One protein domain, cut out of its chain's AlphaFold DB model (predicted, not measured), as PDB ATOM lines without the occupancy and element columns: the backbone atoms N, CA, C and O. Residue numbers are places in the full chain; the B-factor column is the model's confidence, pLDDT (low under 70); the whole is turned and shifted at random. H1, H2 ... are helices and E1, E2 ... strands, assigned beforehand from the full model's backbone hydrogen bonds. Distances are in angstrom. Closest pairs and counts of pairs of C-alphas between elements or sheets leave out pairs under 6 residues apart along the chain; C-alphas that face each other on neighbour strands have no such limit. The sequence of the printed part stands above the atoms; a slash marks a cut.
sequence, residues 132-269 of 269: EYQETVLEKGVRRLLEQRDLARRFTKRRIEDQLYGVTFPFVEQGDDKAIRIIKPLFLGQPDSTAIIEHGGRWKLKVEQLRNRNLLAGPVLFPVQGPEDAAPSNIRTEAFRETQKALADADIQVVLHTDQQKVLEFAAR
ATOM      1  N   GLU A 132      32.030  17.273   5.470       72.06
ATOM      2  CA  GLU A 132      31.760  18.702   5.301       72.06
ATOM      3  C   GLU A 132      31.841  19.129   3.828       72.06
ATOM      4  O   GLU A 132      31.029  19.930   3.362       72.06
ATOM      5  N   TYR A 133      32.781  18.569   3.064       76.38
ATOM      6  CA  TYR A 133      32.851  18.814   1.627       76.38
ATOM      7  C   TYR A 133      31.729  18.121   0.864       76.38
ATOM      8  O   TYR A 133      31.146  18.751  -0.015       76.38
ATOM      9  N   GLN A 134      31.407  16.866   1.190       84.06
ATOM     10  CA  GLN A 134      30.298  16.152   0.548       84.06
ATOM     11  C   GLN A 134      28.981  16.915   0.749       84.06
ATOM     12  O   GLN A 134      28.272  17.196  -0.216       84.06
ATOM     13  N   GLU A 135      28.712  17.390   1.969       89.56
ATOM     14  CA  GLU A 135      27.574  18.278   2.231       89.56
ATOM     15  C   GLU A 135      27.671  19.597   1.444       89.56
ATOM     16  O   GLU A 135      26.675  20.034   0.874       89.56
ATOM     17  N   THR A 136      28.856  20.207   1.325       88.12
ATOM     18  CA  THR A 136      29.051  21.430   0.519       88.12
ATOM     19  C   THR A 136      28.766  21.199  -0.971       88.12
ATOM     20  O   THR A 136      28.205  22.072  -1.637       88.12
ATOM     21  N   VAL A 137      29.145  20.044  -1.524       87.56
ATOM     22  CA  VAL A 137      28.859  19.668  -2.918       87.56
ATOM     23  C   VAL A 137      27.359  19.494  -3.121       87.56
ATOM     24  O   VAL A 137      26.804  20.079  -4.053       87.56
ATOM     25  N   LEU A 138      26.695  18.769  -2.220       93.12
ATOM     26  CA  LEU A 138      25.244  18.598  -2.244       93.12
ATOM     27  C   LEU A 138      24.510  19.942  -2.123       93.12
ATOM     28  O   LEU A 138      23.567  20.208  -2.869       93.12
ATOM     29  N   GLU A 139      24.977  20.832  -1.246       95.75
ATOM     30  CA  GLU A 139      24.447  22.189  -1.105       95.75
ATOM     31  C   GLU A 139      24.610  23.005  -2.393       95.75
ATOM     32  O   GLU A 139      23.646  23.617  -2.851       95.75
ATOM     33  N   LYS A 140      25.779  22.979  -3.039       93.12
ATOM     34  CA  LYS A 140      25.967  23.640  -4.344       93.12
ATOM     35  C   LYS A 140      25.040  23.064  -5.420       93.12
ATOM     36  O   LYS A 140      24.500  23.829  -6.216       93.12
ATOM     37  N   GLY A 141      24.840  21.744  -5.430       92.00
ATOM     38  CA  GLY A 141      23.927  21.065  -6.350       92.00
ATOM     39  C   GLY A 141      22.483  21.536  -6.188       92.00
ATOM     40  O   GLY A 141      21.863  21.964  -7.160       92.00
ATOM     41  N   VAL A 142      21.977  21.551  -4.951       96.25
ATOM     42  CA  VAL A 142      20.624  22.046  -4.652       96.25
ATOM     43  C   VAL A 142      20.488  23.535  -4.958       96.25
ATOM     44  O   VAL A 142      19.487  23.934  -5.545       96.25
ATOM     45  N   ARG A 143      21.494  24.362  -4.652       95.75
ATOM     46  CA  ARG A 143      21.466  25.791  -5.003       95.75
ATOM     47  C   ARG A 143      21.292  26.002  -6.506       95.75
ATOM     48  O   ARG A 143      20.382  26.723  -6.902       95.75
ATOM     49  N   ARG A 144      22.100  25.324  -7.327       93.00
ATOM     50  CA  ARG A 144      22.000  25.394  -8.793       93.00
ATOM     51  C   ARG A 144      20.628  24.934  -9.289       93.00
ATOM     52  O   ARG A 144      20.071  25.541 -10.196       93.00
ATOM     53  N   LEU A 145      20.081  23.880  -8.690       93.31
ATOM     54  CA  LEU A 145      18.757  23.374  -9.039       93.31
ATOM     55  C   LEU A 145      17.657  24.409  -8.749       93.31
ATOM     56  O   LEU A 145      16.794  24.643  -9.590       93.31
ATOM     57  N   LEU A 146      17.713  25.077  -7.593       94.94
ATOM     58  CA  LEU A 146      16.775  26.148  -7.241       94.94
ATOM     59  C   LEU A 146      16.921  27.376  -8.156       94.94
ATOM     60  O   LEU A 146      15.923  28.019  -8.474       94.94
ATOM     61  N   GLU A 147      18.143  27.706  -8.585       93.12
ATOM     62  CA  GLU A 147      18.417  28.808  -9.521       93.12
ATOM     63  C   GLU A 147      17.785  28.561 -10.897       93.12
ATOM     64  O   GLU A 147      17.207  29.478 -11.468       93.12
ATOM     65  N   GLN A 148      17.799  27.320 -11.399       87.56
ATOM     66  CA  GLN A 148      17.205  26.956 -12.697       87.56
ATOM     67  C   GLN A 148      15.687  27.184 -12.791       87.56
ATOM     68  O   GLN A 148      15.132  27.160 -13.889       87.56
ATOM     69  N   ARG A 149      15.000  27.352 -11.656       88.25
ATOM     70  CA  ARG A 149      13.547  27.566 -11.574       88.25
ATOM     71  C   ARG A 149      13.179  28.890 -10.901       88.25
ATOM     72  O   ARG A 149      12.048  29.036 -10.455       88.25
ATOM     73  N   ASP A 150      14.135  29.812 -10.763       90.56
ATOM     74  CA  ASP A 150      13.965  31.099 -10.069       90.56
ATOM     75  C   ASP A 150      13.489  30.983  -8.602       90.56
ATOM     76  O   ASP A 150      13.031  31.950  -7.991       90.56
ATOM     77  N   LEU A 151      13.659  29.810  -7.980       92.19
ATOM     78  CA  LEU A 151      13.262  29.542  -6.592       92.19
ATOM     79  C   LEU A 151      14.340  29.957  -5.585       92.19
ATOM     80  O   LEU A 151      14.045  30.148  -4.407       92.19
ATOM     81  N   ALA A 152      15.591  30.128  -6.025       89.75
ATOM     82  CA  ALA A 152      16.726  30.407  -5.144       89.75
ATOM     83  C   ALA A 152      16.544  31.664  -4.275       89.75
ATOM     84  O   ALA A 152      17.059  31.710  -3.162       89.75
ATOM     85  N   ARG A 153      15.776  32.661  -4.741       91.56
ATOM     86  CA  ARG A 153      15.500  33.895  -3.985       91.56
ATOM     87  C   ARG A 153      14.660  33.664  -2.724       91.56
ATOM     88  O   ARG A 153      14.790  34.432  -1.778       91.56
ATOM     89  N   ARG A 154      13.834  32.609  -2.694       93.62
ATOM     90  CA  ARG A 154      12.993  32.237  -1.540       93.62
ATOM     91  C   ARG A 154      13.794  31.565  -0.423       93.62
ATOM     92  O   ARG A 154      13.371  31.578   0.728       93.62
ATOM     93  N   PHE A 155      14.956  30.994  -0.748       96.19
ATOM     94  CA  PHE A 155      15.754  30.190   0.175       96.19
ATOM     95  C   PHE A 155      17.091  30.849   0.499       96.19
ATOM     96  O   PHE A 155      17.981  30.966  -0.346       96.19
ATOM     97  N   THR A 156      17.288  31.191   1.769       94.25
ATOM     98  CA  THR A 156      18.540  31.789   2.252       94.25
ATOM     99  C   THR A 156      19.207  30.922   3.312       94.25
ATOM    100  O   THR A 156      18.553  30.146   4.012       94.25
ATOM    101  N   LYS A 157      20.535  31.033   3.434       96.44
ATOM    102  CA  LYS A 157      21.257  30.415   4.548       96.44
ATOM    103  C   LYS A 157      20.921  31.193   5.811       96.44
ATOM    104  O   LYS A 157      21.204  32.387   5.876       96.44
ATOM    105  N   ARG A 158      20.350  30.526   6.811       94.88
ATOM    106  CA  ARG A 158      19.884  31.194   8.027       94.88
ATOM    107  C   ARG A 158      20.087  30.346   9.271       94.88
ATOM    108  O   ARG A 158      20.031  29.116   9.230       94.88
ATOM    109  N   ARG A 159      20.334  31.034  10.382       96.00
ATOM    110  CA  ARG A 159      20.318  30.474  11.728       96.00
ATOM    111  C   ARG A 159      18.914  30.644  12.308       96.00
ATOM    112  O   ARG A 159      18.385  31.749  12.302       96.00
ATOM    113  N   ILE A 160      18.310  29.537  12.722       95.38
ATOM    114  CA  ILE A 160      17.008  29.482  13.390       95.38
ATOM    115  C   ILE A 160      17.308  29.237  14.864       95.38
ATOM    116  O   ILE A 160      17.945  28.226  15.180       95.38
ATOM    117  N   GLU A 161      16.916  30.159  15.740       95.31
ATOM    118  CA  GLU A 161      17.297  30.098  17.149       95.31
ATOM    119  C   GLU A 161      16.322  30.791  18.102       95.31
ATOM    120  O   GLU A 161      15.561  31.670  17.705       95.31
ATOM    121  N   ASP A 162      16.394  30.379  19.365       94.50
ATOM    122  CA  ASP A 162      15.925  31.111  20.539       94.50
ATOM    123  C   ASP A 162      17.115  31.367  21.490       94.50
ATOM    124  O   ASP A 162      18.277  31.190  21.119       94.50
ATOM    125  N   GLN A 163      16.851  31.777  22.733       94.12
ATOM    126  CA  GLN A 163      17.904  32.056  23.721       94.12
ATOM    127  C   GLN A 163      18.734  30.824  24.131       94.12
ATOM    128  O   GLN A 163      19.837  30.978  24.651       94.12
ATOM    129  N   LEU A 164      18.217  29.608  23.944       94.00
ATOM    130  CA  LEU A 164      18.809  28.364  24.448       94.00
ATOM    131  C   LEU A 164      19.328  27.453  23.333       94.00
ATOM    132  O   LEU A 164      20.194  26.613  23.579       94.00
ATOM    133  N   TYR A 165      18.782  27.561  22.124       95.50
ATOM    134  CA  TYR A 165      19.054  26.628  21.043       95.50
ATOM    135  C   TYR A 165      19.092  27.324  19.691       95.50
ATOM    136  O   TYR A 165      18.186  28.074  19.352       95.50
ATOM    137  N   GLY A 166      20.106  27.011  18.879       95.19
ATOM    138  CA  GLY A 166      20.234  27.579  17.543       95.19
ATOM    139  C   GLY A 166      20.916  26.651  16.548       95.19
ATOM    140  O   GLY A 166      21.959  26.056  16.834       95.19
ATOM    141  N   VAL A 167      20.339  26.550  15.350       96.81
ATOM    142  CA  VAL A 167      20.809  25.674  14.267       96.81
ATOM    143  C   VAL A 167      20.851  26.449  12.957       96.81
ATOM    144  O   VAL A 167      19.937  27.196  12.628       96.81
ATOM    145  N   THR A 168      21.924  26.277  12.187       96.88
ATOM    146  CA  THR A 168      22.064  26.892  10.860       96.88
ATOM    147  C   THR A 168      21.684  25.911   9.761       96.88
ATOM    148  O   THR A 168      22.187  24.787   9.734       96.88
ATOM    149  N   PHE A 169      20.850  26.369   8.830       97.56
ATOM    150  CA  PHE A 169      20.456  25.644   7.628       97.56
ATOM    151  C   PHE A 169      20.854  26.422   6.364       97.56
ATOM    152  O   PHE A 169      20.839  27.655   6.374       97.56
ATOM    153  N   PRO A 170      21.217  25.727   5.272       96.56
ATOM    154  CA  PRO A 170      21.671  26.358   4.031       96.56
ATOM    155  C   PRO A 170      20.537  26.951   3.184       96.56
ATOM    156  O   PRO A 170      20.782  27.902   2.440       96.56
ATOM    157  N   PHE A 171      19.321  26.406   3.300       97.75
ATOM    158  CA  PHE A 171      18.146  26.817   2.535       97.75
ATOM    159  C   PHE A 171      16.933  26.888   3.457       97.75
ATOM    160  O   PHE A 171      16.343  25.865   3.808       97.75
ATOM    161  N   VAL A 172      16.580  28.105   3.854       97.38
ATOM    162  CA  VAL A 172      15.417  28.401   4.688       97.38
ATOM    163  C   VAL A 172      14.541  29.408   3.964       97.38
ATOM    164  O   VAL A 172      15.028  30.459   3.546       97.38
ATOM    165  N   GLU A 173      13.261  29.078   3.853       96.12
ATOM    166  CA  GLU A 173      12.195  30.016   3.520       96.12
ATOM    167  C   GLU A 173      11.494  30.440   4.813       96.12
ATOM    168  O   GLU A 173      11.232  29.613   5.698       96.12
ATOM    169  N   GLN A 174      11.205  31.733   4.929       90.69
ATOM    170  CA  GLN A 174      10.575  32.309   6.107       90.69
ATOM    171  C   GLN A 174       9.217  32.927   5.806       90.69
ATOM    172  O   GLN A 174       9.009  33.493   4.737       90.69
ATOM    173  N   GLY A 175       8.342  32.864   6.804       83.81
ATOM    174  CA  GLY A 175       7.104  33.630   6.895       83.81
ATOM    175  C   GLY A 175       6.878  34.005   8.357       83.81
ATOM    176  O   GLY A 175       7.138  33.179   9.232       83.81
ATOM    177  N   ASP A 176       6.465  35.249   8.614       78.50
ATOM    178  CA  ASP A 176       6.186  35.793   9.954       78.50
ATOM    179  C   ASP A 176       7.254  35.416  11.003       78.50
ATOM    180  O   ASP A 176       6.962  34.839  12.051       78.50
ATOM    181  N   ASP A 177       8.524  35.675  10.661       77.69
ATOM    182  CA  ASP A 177       9.738  35.390  11.450       77.69
ATOM    183  C   ASP A 177      10.009  33.917  11.814       77.69
ATOM    184  O   ASP A 177      11.010  33.604  12.466       77.69
ATOM    185  N   LYS A 178       9.202  32.978  11.314       83.81
ATOM    186  CA  LYS A 178       9.400  31.534  11.493       83.81
ATOM    187  C   LYS A 178       9.963  30.886  10.239       83.81
ATOM    188  O   LYS A 178       9.751  31.339   9.114       83.81
ATOM    189  N   ALA A 179      10.673  29.775  10.425       89.75
ATOM    190  CA  ALA A 179      11.009  28.908   9.305       89.75
ATOM    191  C   ALA A 179       9.750  28.149   8.860       89.75
ATOM    192  O   ALA A 179       9.215  27.320   9.604       89.75
ATOM    193  N   ILE A 180       9.290  28.437   7.642       94.44
ATOM    194  CA  ILE A 180       8.122  27.784   7.033       94.44
ATOM    195  C   ILE A 180       8.528  26.709   6.027       94.44
ATOM    196  O   ILE A 180       7.699  25.897   5.633       94.44
ATOM    197  N   ARG A 181       9.799  26.663   5.618       96.50
ATOM    198  CA  ARG A 181      10.333  25.555   4.826       96.50
ATOM    199  C   ARG A 181      11.840  25.456   4.946       96.50
ATOM    200  O   ARG A 181      12.539  26.468   4.934       96.50
ATOM    201  N   ILE A 182      12.347  24.230   5.022       98.06
ATOM    202  CA  ILE A 182      13.785  23.965   5.090       98.06
ATOM    203  C   ILE A 182      14.168  22.904   4.067       98.06
ATOM    204  O   ILE A 182      13.529  21.857   3.984       98.06
ATOM    205  N   ILE A 183      15.268  23.145   3.354       98.38
ATOM    206  CA  ILE A 183      15.978  22.114   2.597       98.38
ATOM    207  C   ILE A 183      17.376  21.960   3.207       98.38
ATOM    208  O   ILE A 183      18.137  22.926   3.304       98.38
ATOM    209  N   LYS A 184      17.737  20.744   3.623       98.06
ATOM    210  CA  LYS A 184      19.088  20.429   4.111       98.06
ATOM    211  C   LYS A 184      19.643  19.207   3.394       98.06
ATOM    212  O   LYS A 184      19.320  18.084   3.770       98.06
ATOM    213  N   PRO A 185      20.514  19.410   2.397       97.88
ATOM    214  CA  PRO A 185      21.227  18.300   1.793       97.88
ATOM    215  C   PRO A 185      22.139  17.633   2.821       97.88
ATOM    216  O   PRO A 185      22.778  18.322   3.629       97.88
ATOM    217  N   LEU A 186      22.161  16.302   2.815       96.50
ATOM    218  CA  LEU A 186      22.773  15.505   3.870       96.50
ATOM    219  C   LEU A 186      23.536  14.311   3.289       96.50
ATOM    220  O   LEU A 186      22.969  13.461   2.604       96.50
ATOM    221  N   PHE A 187      24.828  14.228   3.593       95.00
ATOM    222  CA  PHE A 187      25.645  13.082   3.214       95.00
ATOM    223  C   PHE A 187      25.553  11.991   4.286       95.00
ATOM    224  O   PHE A 187      25.959  12.206   5.425       95.00
ATOM    225  N   LEU A 188      25.057  10.816   3.917       95.00
ATOM    226  CA  LEU A 188      24.876   9.627   4.756       95.00
ATOM    227  C   LEU A 188      25.702   8.436   4.222       95.00
ATOM    228  O   LEU A 188      25.251   7.294   4.236       95.00
ATOM    229  N   GLY A 189      26.898   8.713   3.694       91.31
ATOM    230  CA  GLY A 189      27.831   7.718   3.154       91.31
ATOM    231  C   GLY A 189      29.113   7.563   3.976       91.31
ATOM    232  O   GLY A 189      30.177   7.333   3.405       91.31
ATOM    233  N   GLN A 190      29.053   7.738   5.301       88.69
ATOM    234  CA  GLN A 190      30.219   7.647   6.198       88.69
ATOM    235  C   GLN A 190      30.924   6.270   6.111       88.69
ATOM    236  O   GLN A 190      30.304   5.305   5.657       88.69
ATOM    237  N   PRO A 191      32.212   6.159   6.515       82.25
ATOM    238  CA  PRO A 191      32.982   4.911   6.409       82.25
ATOM    239  C   PRO A 191      32.424   3.731   7.214       82.25
ATOM    240  O   PRO A 191      32.602   2.589   6.804       82.25
ATOM    241  N   ASP A 192      31.743   3.992   8.329       87.62
ATOM    242  CA  ASP A 192      31.133   2.982   9.196       87.62
ATOM    243  C   ASP A 192      29.627   3.233   9.397       87.62
ATOM    244  O   ASP A 192      29.142   4.361   9.274       87.62
ATOM    245  N   SER A 193      28.875   2.164   9.679       93.88
ATOM    246  CA  SER A 193      27.413   2.193   9.836       93.88
ATOM    247  C   SER A 193      26.957   3.041  11.024       93.88
ATOM    248  O   SER A 193      25.990   3.794  10.899       93.88
ATOM    249  N   THR A 194      27.669   2.972  12.148       93.88
ATOM    250  CA  THR A 194      27.372   3.762  13.349       93.88
ATOM    251  C   THR A 194      27.429   5.256  13.044       93.88
ATOM    252  O   THR A 194      26.494   5.988  13.365       93.88
ATOM    253  N   ALA A 195      28.462   5.716  12.337       91.12
ATOM    254  CA  ALA A 195      28.607   7.115  11.957       91.12
ATOM    255  C   ALA A 195      27.494   7.607  11.018       91.12
ATOM    256  O   ALA A 195      27.132   8.786  11.088       91.12
ATOM    257  N   ILE A 196      26.932   6.738  10.166       95.12
ATOM    258  CA  ILE A 196      25.755   7.061   9.338       95.12
ATOM    259  C   ILE A 196      24.544   7.328  10.242       95.12
ATOM    260  O   ILE A 196      23.938   8.404  10.160       95.12
ATOM    261  N   ILE A 197      24.247   6.390  11.148       97.38
ATOM    262  CA  ILE A 197      23.097   6.453  12.064       97.38
ATOM    263  C   ILE A 197      23.204   7.665  12.992       97.38
ATOM    264  O   ILE A 197      22.287   8.487  13.062       97.38
ATOM    265  N   GLU A 198      24.343   7.849  13.663       96.81
ATOM    266  CA  GLU A 198      24.567   8.981  14.567       96.81
ATOM    267  C   GLU A 198      24.496  10.324  13.838       96.81
ATOM    268  O   GLU A 198      24.033  11.336  14.378       96.81
ATOM    269  N   HIS A 199      24.977  10.380  12.596       95.62
ATOM    270  CA  HIS A 199      24.927  11.614  11.839       95.62
ATOM    271  C   HIS A 199      23.498  12.011  11.462       95.62
ATOM    272  O   HIS A 199      23.143  13.180  11.670       95.62
ATOM    273  N   GLY A 200      22.700  11.071  10.953       97.19
ATOM    274  CA  GLY A 200      21.282  11.297  10.688       97.19
ATOM    275  C   GLY A 200      20.515  11.626  11.967       97.19
ATOM    276  O   GLY A 200      19.810  12.634  12.015       97.19
ATOM    277  N   GLY A 201      20.749  10.865  13.039       97.81
ATOM    278  CA  GLY A 201      20.138  11.070  14.354       97.81
ATOM    279  C   GLY A 201      20.389  12.465  14.932       97.81
ATOM    280  O   GLY A 201      19.467  13.107  15.434       97.81
ATOM    281  N   ARG A 202      21.600  13.017  14.781       98.00
ATOM    282  CA  ARG A 202      21.883  14.405  15.194       98.00
ATOM    283  C   ARG A 202      21.054  15.441  14.438       98.00
ATOM    284  O   ARG A 202      20.686  16.457  15.024       98.00
ATOM    285  N   TRP A 203      20.798  15.244  13.145       97.94
ATOM    286  CA  TRP A 203      19.955  16.167  12.379       97.94
ATOM    287  C   TRP A 203      18.467  15.967  12.650       97.94
ATOM    288  O   TRP A 203      17.753  16.965  12.730       97.94
ATOM    289  N   LYS A 204      18.031  14.724  12.880       98.56
ATOM    290  CA  LYS A 204      16.693  14.409  13.392       98.56
ATOM    291  C   LYS A 204      16.412  15.195  14.675       98.56
ATOM    292  O   LYS A 204      15.499  16.015  14.704       98.56
ATOM    293  N   LEU A 205      17.294  15.059  15.670       98.12
ATOM    294  CA  LEU A 205      17.184  15.757  16.952       98.12
ATOM    295  C   LEU A 205      17.128  17.281  16.775       98.12
ATOM    296  O   LEU A 205      16.343  17.952  17.437       98.12
ATOM    297  N   LYS A 206      17.932  17.850  15.866       98.19
ATOM    298  CA  LYS A 206      17.895  19.293  15.575       98.19
ATOM    299  C   LYS A 206      16.527  19.756  15.085       98.19
ATOM    300  O   LYS A 206      16.044  20.787  15.541       98.19
ATOM    301  N   VAL A 207      15.917  19.019  14.158       98.00
ATOM    302  CA  VAL A 207      14.590  19.352  13.624       98.00
ATOM    303  C   VAL A 207      13.521  19.216  14.709       98.00
ATOM    304  O   VAL A 207      12.715  20.130  14.875       98.00
ATOM    305  N   GLU A 208      13.553  18.134  15.492       97.75
ATOM    306  CA  GLU A 208      12.632  17.913  16.618       97.75
ATOM    307  C   GLU A 208      12.718  19.046  17.648       97.75
ATOM    308  O   GLU A 208      11.697  19.599  18.048       97.75
ATOM    309  N   GLN A 209      13.930  19.465  18.028       97.62
ATOM    310  CA  GLN A 209      14.122  20.570  18.970       97.62
ATOM    311  C   GLN A 209      13.553  21.893  18.445       97.62
ATOM    312  O   GLN A 209      12.921  22.624  19.202       97.62
ATOM    313  N   LEU A 210      13.722  22.200  17.155       96.25
ATOM    314  CA  LEU A 210      13.156  23.418  16.563       96.25
ATOM    315  C   LEU A 210      11.626  23.388  16.515       96.25
ATOM    316  O   LEU A 210      10.998  24.420  16.753       96.25
ATOM    317  N   ARG A 211      11.028  22.221  16.243       95.56
ATOM    318  CA  ARG A 211       9.569  22.042  16.286       95.56
ATOM    319  C   ARG A 211       9.026  22.177  17.704       95.56
ATOM    320  O   ARG A 211       8.117  22.968  17.920       95.56
ATOM    321  N   ASN A 212       9.643  21.508  18.680       96.00
ATOM    322  CA  ASN A 212       9.243  21.578  20.092       96.00
ATOM    323  C   ASN A 212       9.318  23.006  20.661       96.00
ATOM    324  O   ASN A 212       8.579  23.353  21.578       96.00
ATOM    325  N   ARG A 213      10.198  23.844  20.103       95.00
ATOM    326  CA  ARG A 213      10.369  25.263  20.458       95.00
ATOM    327  C   ARG A 213       9.499  26.215  19.633       95.00
ATOM    328  O   ARG A 213       9.612  27.424  19.791       95.00
ATOM    329  N   ASN A 214       8.643  25.701  18.745       93.69
ATOM    330  CA  ASN A 214       7.809  26.479  17.821       93.69
ATOM    331  C   ASN A 214       8.594  27.418  16.873       93.69
ATOM    332  O   ASN A 214       8.042  28.404  16.376       93.69
ATOM    333  N   LEU A 215       9.868  27.110  16.601       94.44
ATOM    334  CA  LEU A 215      10.744  27.874  15.700       94.44
ATOM    335  C   LEU A 215      10.642  27.414  14.235       94.44
ATOM    336  O   LEU A 215      11.028  28.135  13.312       94.44
ATOM    337  N   LEU A 216      10.123  26.203  14.020       94.69
ATOM    338  CA  LEU A 216       9.920  25.574  12.719       94.69
ATOM    339  C   LEU A 216       8.476  25.076  12.624       94.69
ATOM    340  O   LEU A 216       8.103  24.148  13.338       94.69
ATOM    341  N   ALA A 217       7.683  25.687  11.742       89.44
ATOM    342  CA  ALA A 217       6.251  25.394  11.600       89.44
ATOM    343  C   ALA A 217       5.902  24.635  10.311       89.44
ATOM    344  O   ALA A 217       4.791  24.134  10.173       89.44
ATOM    345  N   GLY A 218       6.833  24.561   9.358       92.00
ATOM    346  CA  GLY A 218       6.575  23.964   8.055       92.00
ATOM    347  C   GLY A 218       7.415  22.728   7.741       92.00
ATOM    348  O   GLY A 218       8.130  22.198   8.602       92.00
ATOM    349  N   PRO A 219       7.309  22.226   6.502       96.69
ATOM    350  CA  PRO A 219       7.935  20.977   6.121       96.69
ATOM    351  C   PRO A 219       9.456  21.115   5.973       96.69
ATOM    352  O   PRO A 219      10.000  22.176   5.645       96.69
ATOM    353  N   VAL A 220      10.146  19.995   6.182       98.25
ATOM    354  CA  VAL A 220      11.600  19.867   6.035       98.25
ATOM    355  C   VAL A 220      11.892  18.786   5.007       98.25
ATOM    356  O   VAL A 220      11.312  17.706   5.086       98.25
ATOM    357  N   LEU A 221      12.802  19.066   4.073       98.56
ATOM    358  CA  LEU A 221      13.303  18.106   3.094       98.56
ATOM    359  C   LEU A 221      14.802  17.893   3.265       98.56
ATOM    360  O   LEU A 221      15.580  18.850   3.220       98.56
ATOM    361  N   PHE A 222      15.212  16.633   3.368       98.56
ATOM    362  CA  PHE A 222      16.604  16.208   3.292       98.56
ATOM    363  C   PHE A 222      16.858  15.446   1.980       98.56
ATOM    364  O   PHE A 222      16.516  14.265   1.873       98.56
ATOM    365  N   PRO A 223      17.480  16.089   0.972       98.19
ATOM    366  CA  PRO A 223      18.101  15.386  -0.143       98.19
ATOM    367  C   PRO A 223      19.342  14.635   0.357       98.19
ATOM    368  O   PRO A 223      20.301  15.262   0.815       98.19
ATOM    369  N   VAL A 224      19.325  13.305   0.298       97.31
ATOM    370  CA  VAL A 224      20.373  12.448   0.866       97.31
ATOM    371  C   VAL A 224      21.237  11.774  -0.198       97.31
ATOM    372  O   VAL A 224      20.765  11.375  -1.265       97.31
ATOM    373  N   GLN A 225      22.515  11.597   0.120       95.12
ATOM    374  CA  GLN A 225      23.443  10.749  -0.629       95.12
ATOM    375  C   GLN A 225      23.965   9.656   0.301       95.12
ATOM    376  O   GLN A 225      24.489   9.970   1.367       95.12
ATOM    377  N   GLY A 226      23.779   8.393  -0.076       92.81
ATOM    378  CA  GLY A 226      24.251   7.235   0.685       92.81
ATOM    379  C   GLY A 226      25.661   6.783   0.278       92.81
ATOM    380  O   GLY A 226      26.341   7.482  -0.475       92.81
ATOM    381  N   PRO A 227      26.112   5.614   0.757       89.31
ATOM    382  CA  PRO A 227      27.371   5.010   0.327       89.31
ATOM    383  C   PRO A 227      27.255   4.479  -1.117       89.31
ATOM    384  O   PRO A 227      26.541   3.513  -1.368       89.31
ATOM    385  N   GLU A 228      27.939   5.112  -2.076       80.44
ATOM    386  CA  GLU A 228      27.910   4.726  -3.506       80.44
ATOM    387  C   GLU A 228      28.850   3.559  -3.841       80.44
ATOM    388  O   GLU A 228      28.663   2.859  -4.830       80.44
ATOM    389  N   ASP A 229      29.860   3.344  -3.002       75.75
ATOM    390  CA  ASP A 229      30.893   2.317  -3.141       75.75
ATOM    391  C   ASP A 229      30.492   0.965  -2.526       75.75
ATOM    392  O   ASP A 229      31.224  -0.020  -2.631       75.75
ATOM    393  N   ALA A 230      29.341   0.907  -1.856       68.00
ATOM    394  CA  ALA A 230      28.920  -0.242  -1.072       68.00
ATOM    395  C   ALA A 230      27.963  -1.162  -1.846       68.00
ATOM    396  O   ALA A 230      27.005  -0.721  -2.480       68.00
ATOM    397  N   ALA A 231      28.180  -2.477  -1.731       76.38
ATOM    398  CA  ALA A 231      27.241  -3.470  -2.244       76.38
ATOM    399  C   ALA A 231      25.854  -3.349  -1.565       76.38
ATOM    400  O   ALA A 231      25.762  -2.899  -0.416       76.38
ATOM    401  N   PRO A 232      24.760  -3.811  -2.205       75.25
ATOM    402  CA  PRO A 232      23.413  -3.726  -1.632       75.25
ATOM    403  C   PRO A 232      23.234  -4.416  -0.271       75.25
ATOM    404  O   PRO A 232      22.368  -4.006   0.498       75.25
ATOM    405  N   SER A 233      24.034  -5.447   0.017       76.81
ATOM    406  CA  SER A 233      24.048  -6.207   1.276       76.81
ATOM    407  C   SER A 233      25.041  -5.670   2.315       76.81
ATOM    408  O   SER A 233      25.213  -6.272   3.371       76.81
ATOM    409  N   ASN A 234      25.737  -4.568   2.028       90.88
ATOM    410  CA  ASN A 234      26.694  -3.978   2.955       90.88
ATOM    411  C   ASN A 234      25.972  -3.331   4.153       90.88
ATOM    412  O   ASN A 234      24.973  -2.635   3.973       90.88
ATOM    413  N   ILE A 235      26.528  -3.479   5.358       92.88
ATOM    414  CA  ILE A 235      25.979  -2.896   6.596       92.88
ATOM    415  C   ILE A 235      25.820  -1.367   6.538       92.88
ATOM    416  O   ILE A 235      24.915  -0.811   7.153       92.88
ATOM    417  N   ARG A 236      26.646  -0.660   5.754       93.81
ATOM    418  CA  ARG A 236      26.492   0.785   5.503       93.81
ATOM    419  C   ARG A 236      25.227   1.084   4.697       93.81
ATOM    420  O   ARG A 236      24.560   2.081   4.959       93.81
ATOM    421  N   THR A 237      24.882   0.227   3.737       94.00
ATOM    422  CA  THR A 237      23.651   0.346   2.939       94.00
ATOM    423  C   THR A 237      22.416   0.105   3.806       94.00
ATOM    424  O   THR A 237      21.414   0.806   3.660       94.00
ATOM    425  N   GLU A 238      22.488  -0.846   4.737       95.44
ATOM    426  CA  GLU A 238      21.433  -1.090   5.724       95.44
ATOM    427  C   GLU A 238      21.263   0.100   6.676       95.44
ATOM    428  O   GLU A 238      20.168   0.653   6.769       95.44
ATOM    429  N   ALA A 239      22.359   0.586   7.266       97.12
ATOM    430  CA  ALA A 239      22.363   1.768   8.129       97.12
ATOM    431  C   ALA A 239      21.833   3.024   7.420       97.12
ATOM    432  O   ALA A 239      21.110   3.824   8.018       97.12
ATOM    433  N   PHE A 240      22.149   3.199   6.133       97.19
ATOM    434  CA  PHE A 240      21.589   4.268   5.312       97.19
ATOM    435  C   PHE A 240      20.062   4.163   5.217       97.19
ATOM    436  O   PHE A 240      19.373   5.140   5.510       97.19
ATOM    437  N   ARG A 241      19.521   2.984   4.879       96.62
ATOM    438  CA  ARG A 241      18.066   2.758   4.787       96.62
ATOM    439  C   ARG A 241      17.365   2.941   6.132       96.62
ATOM    440  O   ARG A 241      16.313   3.575   6.184       96.62
ATOM    441  N   GLU A 242      17.954   2.432   7.211       97.62
ATOM    442  CA  GLU A 242      17.448   2.628   8.574       97.62
ATOM    443  C   GLU A 242      17.398   4.118   8.929       97.62
ATOM    444  O   GLU A 242      16.374   4.619   9.390       97.62
ATOM    445  N   THR A 243      18.464   4.857   8.620       98.25
ATOM    446  CA  THR A 243      18.536   6.301   8.864       98.25
ATOM    447  C   THR A 243      17.505   7.072   8.040       98.25
ATOM    448  O   THR A 243      16.871   7.990   8.560       98.25
ATOM    449  N   GLN A 244      17.288   6.705   6.769       98.25
ATOM    450  CA  GLN A 244      16.235   7.306   5.941       98.25
ATOM    451  C   GLN A 244      14.853   7.105   6.570       98.25
ATOM    452  O   GLN A 244      14.077   8.058   6.643       98.25
ATOM    453  N   LYS A 245      14.567   5.893   7.063       98.19
ATOM    454  CA  LYS A 245      13.314   5.586   7.754       98.19
ATOM    455  C   LYS A 245      13.176   6.388   9.050       98.19
ATOM    456  O   LYS A 245      12.171   7.058   9.234       98.19
ATOM    457  N   ALA A 246      14.208   6.413   9.891       98.12
ATOM    458  CA  ALA A 246      14.192   7.145  11.158       98.12
ATOM    459  C   ALA A 246      14.001   8.665  10.988       98.12
ATOM    460  O   ALA A 246      13.422   9.318  11.857       98.12
ATOM    461  N   LEU A 247      14.501   9.240   9.889       98.44
ATOM    462  CA  LEU A 247      14.248  10.634   9.515       98.44
ATOM    463  C   LEU A 247      12.799  10.829   9.043       98.44
ATOM    464  O   LEU A 247      12.143  11.769   9.487       98.44
ATOM    465  N   ALA A 248      12.295   9.934   8.189       97.69
ATOM    466  CA  ALA A 248      10.915   9.974   7.707       97.69
ATOM    467  C   ALA A 248       9.892   9.857   8.848       97.69
ATOM    468  O   ALA A 248       8.942  10.635   8.886       97.69
ATOM    469  N   ASP A 249      10.140   8.970   9.816       97.31
ATOM    470  CA  ASP A 249       9.307   8.775  11.012       97.31
ATOM    471  C   ASP A 249       9.251  10.027  11.914       97.31
ATOM    472  O   ASP A 249       8.373  10.144  12.764       97.31
ATOM    473  N   ALA A 250      10.172  10.982  11.735       95.75
ATOM    474  CA  ALA A 250      10.173  12.279  12.412       95.75
ATOM    475  C   ALA A 250       9.622  13.411  11.534       95.75
ATOM    476  O   ALA A 250      10.032  14.563  11.684       95.75
ATOM    477  N   ASP A 251       8.736  13.113  10.582       96.44
ATOM    478  CA  ASP A 251       8.141  14.076   9.645       96.44
ATOM    479  C   ASP A 251       9.183  14.897   8.858       96.44
ATOM    480  O   ASP A 251       8.970  16.073   8.531       96.44
ATOM    481  N   ILE A 252      10.351  14.317   8.575       98.38
ATOM    482  CA  ILE A 252      11.340  14.894   7.659       98.38
ATOM    483  C   ILE A 252      11.179  14.178   6.326       98.38
ATOM    484  O   ILE A 252      11.373  12.971   6.232       98.38
ATOM    485  N   GLN A 253      10.846  14.910   5.266       98.31
ATOM    486  CA  GLN A 253      10.801  14.320   3.933       98.31
ATOM    487  C   GLN A 253      12.224  13.961   3.506       98.31
ATOM    488  O   GLN A 253      13.130  14.789   3.591       98.31
ATOM    489  N   VAL A 254      12.428  12.734   3.034       98.06
ATOM    490  CA  VAL A 254      13.736  12.246   2.589       98.06
ATOM    491  C   VAL A 254      13.638  11.819   1.134       98.06
ATOM    492  O   VAL A 254      12.777  11.023   0.766       98.06
ATOM    493  N   VAL A 255      14.534  12.338   0.298       97.81
ATOM    494  CA  VAL A 255      14.647  11.972  -1.123       97.81
ATOM    495  C   VAL A 255      16.106  11.725  -1.463       97.81
ATOM    496  O   VAL A 255      16.987  12.285  -0.820       97.81
ATOM    497  N   LEU A 256      16.391  10.910  -2.478       96.38
ATOM    498  CA  LEU A 256      17.758  10.831  -2.993       96.38
ATOM    499  C   LEU A 256      18.144  12.175  -3.616       96.38
ATOM    500  O   LEU A 256      17.330  12.812  -4.277       96.38
ATOM    501  N   HIS A 257      19.393  12.599  -3.437       94.00
ATOM    502  CA  HIS A 257      19.893  13.857  -3.999       94.00
ATOM    503  C   HIS A 257      19.824  13.909  -5.539       94.00
ATOM    504  O   HIS A 257      19.824  14.992  -6.121       94.00
ATOM    505  N   THR A 258      19.760  12.747  -6.192       92.81
ATOM    506  CA  THR A 258      19.577  12.592  -7.639       92.81
ATOM    507  C   THR A 258      18.135  12.830  -8.093       92.81
ATOM    508  O   THR A 258      17.913  13.100  -9.270       92.81
ATOM    509  N   ASP A 259      17.158  12.786  -7.183       94.94
ATOM    510  CA  ASP A 259      15.742  13.018  -7.472       94.94
ATOM    511  C   ASP A 259      15.427  14.523  -7.502       94.94
ATOM    512  O   ASP A 259      14.739  15.090  -6.649       94.94
ATOM    513  N   GLN A 260      16.010  15.199  -8.492       93.50
ATOM    514  CA  GLN A 260      15.940  16.652  -8.647       93.50
ATOM    515  C   GLN A 260      14.500  17.159  -8.783       93.50
ATOM    516  O   GLN A 260      14.171  18.236  -8.283       93.50
ATOM    517  N   GLN A 261      13.626  16.379  -9.422       94.81
ATOM    518  CA  GLN A 261      12.227  16.751  -9.593       94.81
ATOM    519  C   GLN A 261      11.519  16.880  -8.241       94.81
ATOM    520  O   GLN A 261      10.897  17.910  -7.993       94.81
ATOM    521  N   LYS A 262      11.680  15.914  -7.325       96.25
ATOM    522  CA  LYS A 262      11.069  16.014  -5.989       96.25
ATOM    523  C   LYS A 262      11.610  17.180  -5.169       96.25
ATOM    524  O   LYS A 262      10.853  17.805  -4.429       96.25
ATOM    525  N   VAL A 263      12.899  17.502  -5.306       96.62
ATOM    526  CA  VAL A 263      13.483  18.681  -4.642       96.62
ATOM    527  C   VAL A 263      12.825  19.966  -5.150       96.62
ATOM    528  O   VAL A 263      12.467  20.829  -4.348       96.62
ATOM    529  N   LEU A 264      12.618  20.083  -6.463       95.75
ATOM    530  CA  LEU A 264      11.937  21.227  -7.068       95.75
ATOM    531  C   LEU A 264      10.457  21.299  -6.684       95.75
ATOM    532  O   LEU A 264       9.984  22.372  -6.325       95.75
ATOM    533  N   GLU A 265       9.734  20.179  -6.714       95.69
ATOM    534  CA  GLU A 265       8.325  20.112  -6.307       95.69
ATOM    535  C   GLU A 265       8.142  20.524  -4.845       95.69
ATOM    536  O   GLU A 265       7.229  21.280  -4.520       95.69
ATOM    537  N   PHE A 266       9.034  20.078  -3.960       96.69
ATOM    538  CA  PHE A 266       9.048  20.517  -2.570       96.69
ATOM    539  C   PHE A 266       9.317  22.018  -2.445       96.69
ATOM    540  O   PHE A 266       8.666  22.701  -1.657       96.69
ATOM    541  N   ALA A 267      10.273  22.546  -3.208       94.88
ATOM    542  CA  ALA A 267      10.641  23.957  -3.165       94.88
ATOM    543  C   ALA A 267       9.566  24.881  -3.764       94.88
ATOM    544  O   ALA A 267       9.456  26.027  -3.343       94.88
ATOM    545  N   ALA A 268       8.774  24.393  -4.722       92.25
ATOM    546  CA  ALA A 268       7.789  25.185  -5.456       92.25
ATOM    547  C   ALA A 268       6.444  25.368  -4.736       92.25
ATOM    548  O   ALA A 268       5.733  26.315  -5.065       92.25
ATOM    549  N   ARG A 269       6.103  24.492  -3.778       84.19
ATOM    550  CA  ARG A 269       4.885  24.606  -2.944       84.19
ATOM    551  C   ARG A 269       4.838  25.914  -2.152       84.19
ATOM    552  O   ARG A 269       3.905  26.095  -1.357       84.19
TER     553      ARG A 269
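Overview. This is residues 132 to 269 of the 269 residues of the protein "DUF3037 domain-containing protein" of Marinobacter sp. R17 (UniProt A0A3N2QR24). A strongly twisted sheet of five strands makes the middle layer, with H1 and H4 on one face and H2 and H3, side by side, on the other. E2 bends by 108 degrees at residue 170. The printed part has 138 residues with four named helices and five named strands, in the order H1 E1 E2 E3 H2 E4 H3 E5 H4, and its class is mixed. The sheet, E1 E2 E3 E4 E5 across, is mixed; the whole is compact, radius of gyration of the C-alphas 14.7 A, spanning 46 by 36 by 24 A.

Along the chain. H1, residues 132 to 147, is 22.4 A long and begins at C-alpha 132 (31.760, 18.702, 5.301). E1 is 156 to 161, E2 166 to 175 with 18.0 A, and E3 178 to 183. H2, 193 to 212, measures 28.5 A; E4 is 220 to 225. H3, 235 to 248, measures 19.8 A; E5 is 252 to 256. H4, 260 to 268, ends at C-alpha 268 (7.789, 25.185, -5.456).

Arrangement. E1, E2 and E3 form a meander, each strand the antiparallel neighbour of the one before, with N 158 and O 169 at 2.9 A and N 173 and O 181 at 2.9 A. E3, H2, E4 and E4, H3, E5 are strand-helix-strand units, parallel neighbour strands with a helix between, their crossovers right-handed; N 221 and O 182 are 2.9 A apart, N 222 and O 253 2.8 A. H2 touches H3 at a shallow tilt of 8 degrees, the same way; their closest C-alphas, Ser 193 and Arg 236, are 4.6 A apart. On the opposite face, H1 touches H4 with residues 142 to 146 alone, closest C-alphas Leu 146 and Leu 264, 6.9 A. In H1, H2, H3 and H4 every O i to N i+4 pair is within hydrogen-bond range.

Size, cuts and confidence. The C-alphas farthest apart, those of Asp 176 and Ser 233, are 46.5 A apart. The printed part has no cut, and no link is long. Mean pLDDT of the printed part is 93.3; residue 230 alone is under 70.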